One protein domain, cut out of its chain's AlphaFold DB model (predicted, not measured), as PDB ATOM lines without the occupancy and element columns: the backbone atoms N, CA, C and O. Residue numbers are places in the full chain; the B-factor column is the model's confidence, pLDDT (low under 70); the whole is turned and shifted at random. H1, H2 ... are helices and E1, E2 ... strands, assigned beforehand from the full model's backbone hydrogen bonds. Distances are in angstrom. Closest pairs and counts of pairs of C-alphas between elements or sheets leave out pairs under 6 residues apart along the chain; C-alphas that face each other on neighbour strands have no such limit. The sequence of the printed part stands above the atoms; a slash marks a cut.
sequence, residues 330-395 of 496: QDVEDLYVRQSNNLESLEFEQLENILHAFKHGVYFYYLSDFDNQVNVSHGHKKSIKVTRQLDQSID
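What this domain is: This is residues 330 to 395 of the 496 residues of an uncharacterized protein of Shewanella livingstonensis (UniProt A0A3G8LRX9). A small two-stranded hairpin, E1 and E2, has helix H2 beside E1 and helix H1 over one face, the two helices about perpendicular to each other. The long link of residues 366 to 381 reaches out from the strands toward one end of the longest axis, and the last residues, 386 to 395, run toward the other end. The printed part has 66 residues, with two named helices and two named strands in the order H1, H2, E1, E2; the sheet, E1 - E2, is antiparallel and the class is mixed, helices and strands. The whole is compact, with a radius of gyration of the C-alphas of 11.9 A, and elongated, spanning 36 by 23 by 20 A.

How they stand to each other: E1, residues 362 to 365, and E2, residues 382 to 385, form a hairpin, antiparallel at 148 degrees. N 363 and O 384 are 3.0 A apart and N 382 and O 365 are 3.1 A apart, both within hydrogen-bond range. From H2, residues 348 to 360, the closest C-alphas to E1 are those of Ala 357 and Tyr 363, 4.7 A apart. H2 and E2 are only just apart, at 8.3 A. For H1, residues 330 to 341, the closest C-alphas to E1 are those of Tyr 336 and Tyr 363, 7.3 A apart, and to E2 those of Val 332 and Ile 384, 7.6 A apart. H1, with residues 336 to 340 alone, and H2, with residue 354 alone, only just touch, with 3 pairs of C-alphas within 8 A; the closest are those of Ser 340 and Ile 354, 6.8 A. Their lines stand about perpendicular, at 75 degrees. In H1 and H2 every O i to N i+4 pair is within hydrogen-bond range.

Where its parts are: E1 measures 10.1 A and E2 10.6 A from first to last C-alpha, and E2 ends at C-alpha 385 (11.239, 5.355, 50.108). H2 measures 18.1 A. H1 measures 16.1 A and begins at C-alpha 330 (18.173, 5.220, 40.780).

The domain as a whole: The C-alphas of Gln 373 and Asp 391, the two farthest apart, are 36.3 A apart. The printed part has no cut. The link E1 to E2 is long, H1 to H2 short and H2 to E1 tight. The mean pLDDT of the printed part is 87.5, and residues 372 to 380 are under 70.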
ATOM      1  N   GLN A 330      18.716   5.781  42.017       91.38
ATOM      2  CA  GLN A 330      18.173   5.220  40.780       91.38
ATOM      3  C   GLN A 330      18.514   3.734  40.616       91.38
ATOM      4  O   GLN A 330      17.650   2.955  40.233       91.38
ATOM      5  N   ASP A 331      19.743   3.316  40.943       92.00
ATOM      6  CA  ASP A 331      20.132   1.901  40.859       92.00
ATOM      7  C   ASP A 331      19.256   1.034  41.786       92.00
ATOM      8  O   ASP A 331      18.840  -0.068  41.419       92.00
ATOM      9  N   VAL A 332      18.937   1.545  42.983       93.12
ATOM     10  CA  VAL A 332      18.059   0.865  43.949       93.12
ATOM     11  C   VAL A 332      16.602   0.871  43.493       93.12
ATOM     12  O   VAL A 332      15.923  -0.147  43.630       93.12
ATOM     13  N   GLU A 333      16.117   1.975  42.923       93.62
ATOM     14  CA  GLU A 333      14.781   2.034  42.326       93.62
ATOM     15  C   GLU A 333      14.640   1.052  41.159       93.62
ATOM     16  O   GLU A 333      13.656   0.313  41.095       93.62
ATOM     17  N   ASP A 334      15.642   0.964  40.286       94.25
ATOM     18  CA  ASP A 334      15.665   0.029  39.163       94.25
ATOM     19  C   ASP A 334      15.680  -1.428  39.643       94.25
ATOM     20  O   ASP A 334      15.007  -2.286  39.059       94.25
ATOM     21  N   LEU A 335      16.421  -1.725  40.720       94.38
ATOM     22  CA  LEU A 335      16.396  -3.038  41.369       94.38
ATOM     23  C   LEU A 335      14.999  -3.355  41.912       94.38
ATOM     24  O   LEU A 335      14.467  -4.430  41.625       94.38
ATOM     25  N   TYR A 336      14.395  -2.422  42.651       95.50
ATOM     26  CA  TYR A 336      13.041  -2.560  43.183       95.50
ATOM     27  C   TYR A 336      12.027  -2.813  42.061       95.50
ATOM     28  O   TYR A 336      11.313  -3.811  42.107       95.50
ATOM     29  N   VAL A 337      12.022  -1.993  41.006       95.62
ATOM     30  CA  VAL A 337      11.121  -2.143  39.851       95.62
ATOM     31  C   VAL A 337      11.329  -3.488  39.155       95.62
ATOM     32  O   VAL A 337      10.360  -4.175  38.827       95.62
ATOM     33  N   ARG A 338      12.584  -3.907  38.953       95.75
ATOM     34  CA  ARG A 338      12.907  -5.206  38.343       95.75
ATOM     35  C   ARG A 338      12.365  -6.368  39.171       95.75
ATOM     36  O   ARG A 338      11.790  -7.291  38.601       95.75
ATOM     37  N   GLN A 339      12.533  -6.318  40.492       95.38
ATOM     38  CA  GLN A 339      12.007  -7.337  41.398       95.38
ATOM     39  C   GLN A 339      10.474  -7.322  41.425       95.38
ATOM     40  O   GLN A 339       9.857  -8.372  41.269       95.38
ATOM     41  N   SER A 340       9.850  -6.145  41.525       95.50
ATOM     42  CA  SER A 340       8.390  -5.984  41.494       95.50
ATOM     43  C   SER A 340       7.753  -6.505  40.206       95.50
ATOM     44  O   SER A 340       6.653  -7.047  40.255       95.50
ATOM     45  N   ASN A 341       8.446  -6.398  39.070       95.38
ATOM     46  CA  ASN A 341       7.964  -6.906  37.784       95.38
ATOM     47  C   ASN A 341       8.230  -8.404  37.567       95.38
ATOM     48  O   ASN A 341       7.682  -8.980  36.629       95.38
ATOM     49  N   ASN A 342       9.064  -9.045  38.393       96.06
ATOM     50  CA  ASN A 342       9.454 -10.447  38.225       96.06
ATOM     51  C   ASN A 342       9.358 -11.245  39.535       96.06
ATOM     52  O   ASN A 342      10.293 -11.944  39.938       96.06
ATOM     53  N   LEU A 343       8.202 -11.137  40.195       96.94
ATOM     54  CA  LEU A 343       7.949 -11.723  41.511       96.94
ATOM     55  C   LEU A 343       8.168 -13.247  41.552       96.94
ATOM     56  O   LEU A 343       8.667 -13.771  42.542       96.94
ATOM     57  N   GLU A 344       7.826 -13.977  40.487       95.69
ATOM     58  CA  GLU A 344       7.903 -15.448  40.471       95.69
ATOM     59  C   GLU A 344       9.339 -15.979  40.604       95.69
ATOM     60  O   GLU A 344       9.568 -17.050  41.183       95.69
ATOM     61  N   SER A 345      10.317 -15.214  40.108       95.31
ATOM     62  CA  SER A 345      11.741 -15.559  40.188       95.31
ATOM     63  C   SER A 345      12.364 -15.311  41.560       95.31
ATOM     64  O   SER A 345      13.435 -15.843  41.835       95.31
ATOM     65  N   LEU A 346      11.695 -14.544  42.424       94.94
ATOM     66  CA  LEU A 346      12.264 -14.098  43.690       94.94
ATOM     67  C   LEU A 346      12.303 -15.210  44.739       94.94
ATOM     68  O   LEU A 346      11.436 -16.096  44.794       94.94
ATOM     69  N   GLU A 347      13.313 -15.121  45.600       95.44
ATOM     70  CA  GLU A 347      13.418 -15.910  46.822       95.44
ATOM     71  C   GLU A 347      12.468 -15.387  47.907       95.44
ATOM     72  O   GLU A 347      11.949 -14.269  47.833       95.44
ATOM     73  N   PHE A 348      12.237 -16.199  48.940       93.69
ATOM     74  CA  PHE A 348      11.281 -15.872  50.000       93.69
ATOM     75  C   PHE A 348      11.589 -14.527  50.685       93.69
ATOM     76  O   PHE A 348      10.701 -13.685  50.803       93.69
ATOM     77  N   GLU A 349      12.850 -14.284  51.057       92.38
ATOM     78  CA  GLU A 349      13.280 -13.038  51.717       92.38
ATOM     79  C   GLU A 349      13.079 -11.800  50.827       92.38
ATOM     80  O   GLU A 349      12.697 -10.725  51.298       92.38
ATOM     81  N   GLN A 350      13.282 -11.947  49.515       94.31
ATOM     82  CA  GLN A 350      13.054 -10.876  48.545       94.31
ATOM     83  C   GLN A 350      11.559 -10.565  48.419       94.31
ATOM     84  O   GLN A 350      11.177  -9.395  48.404       94.31
ATOM     85  N   LEU A 351      10.698 -11.588  48.401       96.81
ATOM     86  CA  LEU A 351       9.245 -11.397  48.414       96.81
ATOM     87  C   LEU A 351       8.764 -10.729  49.702       96.81
ATOM     88  O   LEU A 351       7.908  -9.850  49.632       96.81
ATOM     89  N   GLU A 352       9.323 -11.080  50.863       95.75
ATOM     90  CA  GLU A 352       9.004 -10.396  52.122       95.75
ATOM     91  C   GLU A 352       9.365  -8.911  52.072       95.75
ATOM     92  O   GLU A 352       8.579  -8.057  52.494       95.75
ATOM     93  N   ASN A 353      10.528  -8.587  51.508       95.38
ATOM     94  CA  ASN A 353      10.961  -7.209  51.338       95.38
ATOM     95  C   ASN A 353      10.060  -6.430  50.360       95.38
ATOM     96  O   ASN A 353       9.641  -5.316  50.672       95.38
ATOM     97  N   ILE A 354       9.680  -7.025  49.222       97.31
ATOM     98  CA  ILE A 354       8.731  -6.413  48.276       97.31
ATOM     99  C   ILE A 354       7.347  -6.243  48.913       97.31
ATOM    100  O   ILE A 354       6.734  -5.181  48.790       97.31
ATOM    101  N   LEU A 355       6.863  -7.237  49.662       97.25
ATOM    102  CA  LEU A 355       5.601  -7.147  50.395       97.25
ATOM    103  C   LEU A 355       5.627  -6.001  51.413       97.25
ATOM    104  O   LEU A 355       4.654  -5.248  51.534       97.25
ATOM    105  N   HIS A 356       6.736  -5.859  52.143       96.12
ATOM    106  CA  HIS A 356       6.951  -4.753  53.067       96.12
ATOM    107  C   HIS A 356       6.958  -3.408  52.328       96.12
ATOM    108  O   HIS A 356       6.259  -2.481  52.744       96.12
ATOM    109  N   ALA A 357       7.665  -3.317  51.201       96.75
ATOM    110  CA  ALA A 357       7.721  -2.126  50.360       96.75
ATOM    111  C   ALA A 357       6.331  -1.708  49.859       96.75
ATOM    112  O   ALA A 357       5.923  -0.564  50.060       96.75
ATOM    113  N   PHE A 358       5.543  -2.641  49.324       97.25
ATOM    114  CA  PHE A 358       4.179  -2.375  48.860       97.25
ATOM    115  C   PHE A 358       3.261  -1.882  49.986       97.25
ATOM    116  O   PHE A 358       2.440  -0.983  49.776       97.25
ATOM    117  N   LYS A 359       3.409  -2.433  51.200       95.62
ATOM    118  CA  LYS A 359       2.573  -2.079  52.357       95.62
ATOM    119  C   LYS A 359       2.971  -0.773  53.028       95.62
ATOM    120  O   LYS A 359       2.084   0.007  53.387       95.62
ATOM    121  N   HIS A 360       4.268  -0.541  53.201       95.69
ATOM    122  CA  HIS A 360       4.808   0.516  54.059       95.69
ATOM    123  C   HIS A 360       5.525   1.631  53.289       95.69
ATOM    124  O   HIS A 360       5.768   2.688  53.864       95.69
ATOM    125  N   GLY A 361       5.810   1.442  51.999       95.88
ATOM    126  CA  GLY A 361       6.504   2.427  51.166       95.88
ATOM    127  C   GLY A 361       8.000   2.515  51.464       95.88
ATOM    128  O   GLY A 361       8.601   3.572  51.293       95.88
ATOM    129  N   VAL A 362       8.596   1.429  51.964       95.12
ATOM    130  CA  VAL A 362      10.025   1.351  52.299       95.12
ATOM    131  C   VAL A 362      10.598   0.055  51.746       95.12
ATOM    132  O   VAL A 362      10.194  -1.030  52.174       95.12
ATOM    133  N   TYR A 363      11.543   0.188  50.819       95.31
ATOM    134  CA  TYR A 363      12.271  -0.926  50.222       95.31
ATOM    135  C   TYR A 363      13.678  -0.981  50.802       95.31
ATOM    136  O   TYR A 363      14.382   0.032  50.833       95.31
ATOM    137  N   PHE A 364      14.073  -2.153  51.287       92.56
ATOM    138  CA  PHE A 364      15.402  -2.358  51.838       92.56
ATOM    139  C   PHE A 364      16.334  -3.009  50.826       92.56
ATOM    140  O   PHE A 364      15.885  -3.770  49.981       92.56
ATOM    141  N   TYR A 365      17.631  -2.757  50.944       90.06
ATOM    142  CA  TYR A 365      18.629  -3.379  50.081       90.06
ATOM    143  C   TYR A 365      19.955  -3.572  50.818       90.06
ATOM    144  O   TYR A 365      20.222  -2.948  51.857       90.06
ATOM    145  N   TYR A 366      20.786  -4.432  50.244       85.25
ATOM    146  CA  TYR A 366      22.159  -4.686  50.646       85.25
ATOM    147  C   TYR A 366      23.110  -4.259  49.528       85.25
ATOM    148  O   TYR A 366      22.782  -4.328  48.348       85.25
ATOM    149  N   LEU A 367      24.330  -3.852  49.883       79.06
ATOM    150  CA  LEU A 367      25.356  -3.538  48.878       79.06
ATOM    151  C   LEU A 367      25.706  -4.768  48.020       79.06
ATOM    152  O   LEU A 367      26.009  -4.635  46.839       79.06
ATOM    153  N   SER A 368      25.578  -5.969  48.595       78.56
ATOM    154  CA  SER A 368      25.742  -7.240  47.885       78.56
ATOM    155  C   SER A 368      24.711  -7.476  46.782       78.56
ATOM    156  O   SER A 368      24.958  -8.298  45.910       78.56
ATOM    157  N   ASP A 369      23.578  -6.762  46.787       81.69
ATOM    158  CA  ASP A 369      22.589  -6.854  45.705       81.69
ATOM    159  C   ASP A 369      23.119  -6.237  44.393       81.69
ATOM    160  O   ASP A 369      22.571  -6.487  43.318       81.69
ATOM    161  N   PHE A 370      24.198  -5.446  44.480       82.38
ATOM    162  CA  PHE A 370      24.839  -4.753  43.360       82.38
ATOM    163  C   PHE A 370      26.264  -5.249  43.084       82.38
ATOM    164  O   PHE A 370      26.695  -5.222  41.931       82.38
ATOM    165  N   ASP A 371      26.985  -5.716  44.109       72.56
ATOM    166  CA  ASP A 371      28.338  -6.263  43.969       72.56
ATOM    167  C   ASP A 371      28.534  -7.550  44.786       72.56
ATOM    168  O   ASP A 371      28.653  -7.545  46.014       72.56
ATOM    169  N   ASN A 372      28.654  -8.670  44.069       62.97
ATOM    170  CA  ASN A 372      28.846 -10.008  44.633       62.97
ATOM    171  C   ASN A 372      30.194 -10.193  45.362       62.97
ATOM    172  O   ASN A 372      30.391 -11.216  46.017       62.97
ATOM    173  N   GLN A 373      31.140  -9.256  45.231       64.25
ATOM    174  CA  GLN A 373      32.442  -9.311  45.909       64.25
ATOM    175  C   GLN A 373      32.402  -8.725  47.330       64.25
ATOM    176  O   GLN A 373      33.334  -8.933  48.114       64.25
ATOM    177  N   VAL A 374      31.326  -8.017  47.693       62.09
ATOM    178  CA  VAL A 374      31.165  -7.422  49.023       62.09
ATOM    179  C   VAL A 374      30.738  -8.505  50.016       62.09
ATOM    180  O   VAL A 374      29.575  -8.896  50.090       62.09
ATOM    181  N   ASN A 375      31.699  -9.003  50.798       50.16
ATOM    182  CA  ASN A 375      31.460 -10.035  51.805       50.16
ATOM    183  C   ASN A 375      30.766  -9.428  53.040       50.16
ATOM    184  O   ASN A 375      31.385  -8.720  53.839       50.16
ATOM    185  N   VAL A 376      29.464  -9.671  53.185       54.19
ATOM    186  CA  VAL A 376      28.647  -9.086  54.256       54.19
ATOM    187  C   VAL A 376      28.823  -9.903  55.537       54.19
ATOM    188  O   VAL A 376      28.090 -10.857  55.774       54.19
ATOM    189  N   SER A 377      29.788  -9.540  56.392       46.03
ATOM    190  CA  SER A 377      29.870 -10.158  57.726       46.03
ATOM    191  C   SER A 377      28.807  -9.605  58.684       46.03
ATOM    192  O   SER A 377      28.359 -10.333  59.559       46.03
ATOM    193  N   HIS A 378      28.357  -8.355  58.502       45.84
ATOM    194  CA  HIS A 378      27.283  -7.724  59.277       45.84
ATOM    195  C   HIS A 378      26.495  -6.758  58.376       45.84
ATOM    196  O   HIS A 378      27.032  -5.774  57.870       45.84
ATOM    197  N   GLY A 379      25.221  -7.080  58.132       50.12
ATOM    198  CA  GLY A 379      24.350  -6.405  57.169       50.12
ATOM    199  C   GLY A 379      24.028  -4.956  57.521       50.12
ATOM    200  O   GLY A 379      23.132  -4.685  58.318       50.12
ATOM    201  N   HIS A 380      24.676  -4.010  56.843       55.66
ATOM    202  CA  HIS A 380      24.171  -2.643  56.736       55.66
ATOM    203  C   HIS A 380      22.981  -2.619  55.769       55.66
ATOM    204  O   HIS A 380      23.114  -2.260  54.603       55.66
ATOM    205  N   LYS A 381      21.814  -3.049  56.259       75.56
ATOM    206  CA  LYS A 381      20.538  -2.958  55.543       75.56
ATOM    207  C   LYS A 381      20.171  -1.479  55.392       75.56
ATOM    208  O   LYS A 381      19.820  -0.827  56.375       75.56
ATOM    209  N   LYS A 382      20.291  -0.949  54.176       86.88
ATOM    210  CA  LYS A 382      19.884   0.421  53.829       86.88
ATOM    211  C   LYS A 382      18.460   0.402  53.272       86.88
ATOM    212  O   LYS A 382      17.911  -0.666  53.004       86.88
ATOM    213  N   SER A 383      17.835   1.570  53.137       90.62
ATOM    214  CA  SER A 383      16.469   1.669  52.616       90.62
ATOM    215  C   SER A 383      16.235   2.918  51.786       90.62
ATOM    216  O   SER A 383      16.750   3.979  52.132       90.62
ATOM    217  N   ILE A 384      15.366   2.802  50.785       92.62
ATOM    218  CA  ILE A 384      14.786   3.935  50.060       92.62
ATOM    219  C   ILE A 384      13.276   4.004  50.308       92.62
ATOM    220  O   ILE A 384      12.635   3.008  50.668       92.62
ATOM    221  N   LYS A 385      12.696   5.192  50.122       94.69
ATOM    222  CA  LYS A 385      11.239   5.355  50.108       94.69
ATOM    223  C   LYS A 385      10.715   5.017  48.720       94.69
ATOM    224  O   LYS A 385      11.262   5.484  47.732       94.69
ATOM    225  N   VAL A 386       9.630   4.256  48.665       94.25
ATOM    226  CA  VAL A 386       8.956   3.878  47.418       94.25
ATOM    227  C   VAL A 386       7.455   4.114  47.530       94.25
ATOM    228  O   VAL A 386       6.899   4.244  48.625       94.25
ATOM    229  N   THR A 387       6.778   4.178  46.387       94.38
ATOM    230  CA  THR A 387       5.324   4.364  46.357       94.38
ATOM    231  C   THR A 387       4.617   3.122  46.899       94.38
ATOM    232  O   THR A 387       4.931   1.997  46.522       94.38
ATOM    233  N   ARG A 388       3.634   3.319  47.784       95.38
ATOM    234  CA  ARG A 388       2.823   2.218  48.323       95.38
ATOM    235  C   ARG A 388       1.927   1.639  47.232       95.38
ATOM    236  O   ARG A 388       1.224   2.378  46.551       95.38
ATOM    237  N   GLN A 389       1.899   0.316  47.137       94.31
ATOM    238  CA  GLN A 389       1.146  -0.442  46.136       94.31
ATOM    239  C   GLN A 389       0.313  -1.515  46.843       94.31
ATOM    240  O   GLN A 389       0.521  -2.716  46.689       94.31
ATOM    241  N   LEU A 390      -0.625  -1.069  47.688       91.75
ATOM    242  CA  LEU A 390      -1.411  -1.960  48.551       91.75
ATOM    243  C   LEU A 390      -2.174  -3.028  47.764       91.75
ATOM    244  O   LEU A 390      -2.252  -4.166  48.222       91.75
ATOM    245  N   ASP A 391      -2.680  -2.689  46.580       90.56
ATOM    246  CA  ASP A 391      -3.420  -3.637  45.748       90.56
ATOM    247  C   ASP A 391      -2.516  -4.749  45.200       90.56
ATOM    248  O   ASP A 391      -2.913  -5.907  45.215       90.56
ATOM    249  N   GLN A 392      -1.265  -4.437  44.846       94.44
ATOM    250  CA  GLN A 392      -0.285  -5.419  44.351       94.44
ATOM    251  C   GLN A 392       0.275  -6.324  45.459       94.44
ATOM    252  O   GLN A 392       0.900  -7.348  45.188       94.44
ATOM    253  N   SER A 393       0.033  -5.998  46.736       95.38
ATOM    254  CA  SER A 393       0.466  -6.853  47.851       95.38
ATOM    255  C   SER A 393      -0.171  -8.244  47.814       95.38
ATOM    256  O   SER A 393       0.431  -9.201  48.306       95.38
ATOM    257  N   ILE A 394      -1.350  -8.377  47.196       95.31
ATOM    258  CA  ILE A 394      -2.002  -9.675  47.038       95.31
ATOM    259  C   ILE A 394      -1.227 -10.599  46.095       95.31
ATOM    260  O   ILE A 394      -1.159 -11.792  46.371       95.31
ATOM    261  N   ASP A 395      -0.595 -10.070  45.046       96.31
ATOM    262  CA  ASP A 395       0.136 -10.870  44.056       96.31
ATOM    263  C   ASP A 395       1.374 -11.512  44.689       96.31
ATOM    264  O   ASP A 395       1.612 -12.713  44.553       96.31
TER     265      ASP A 395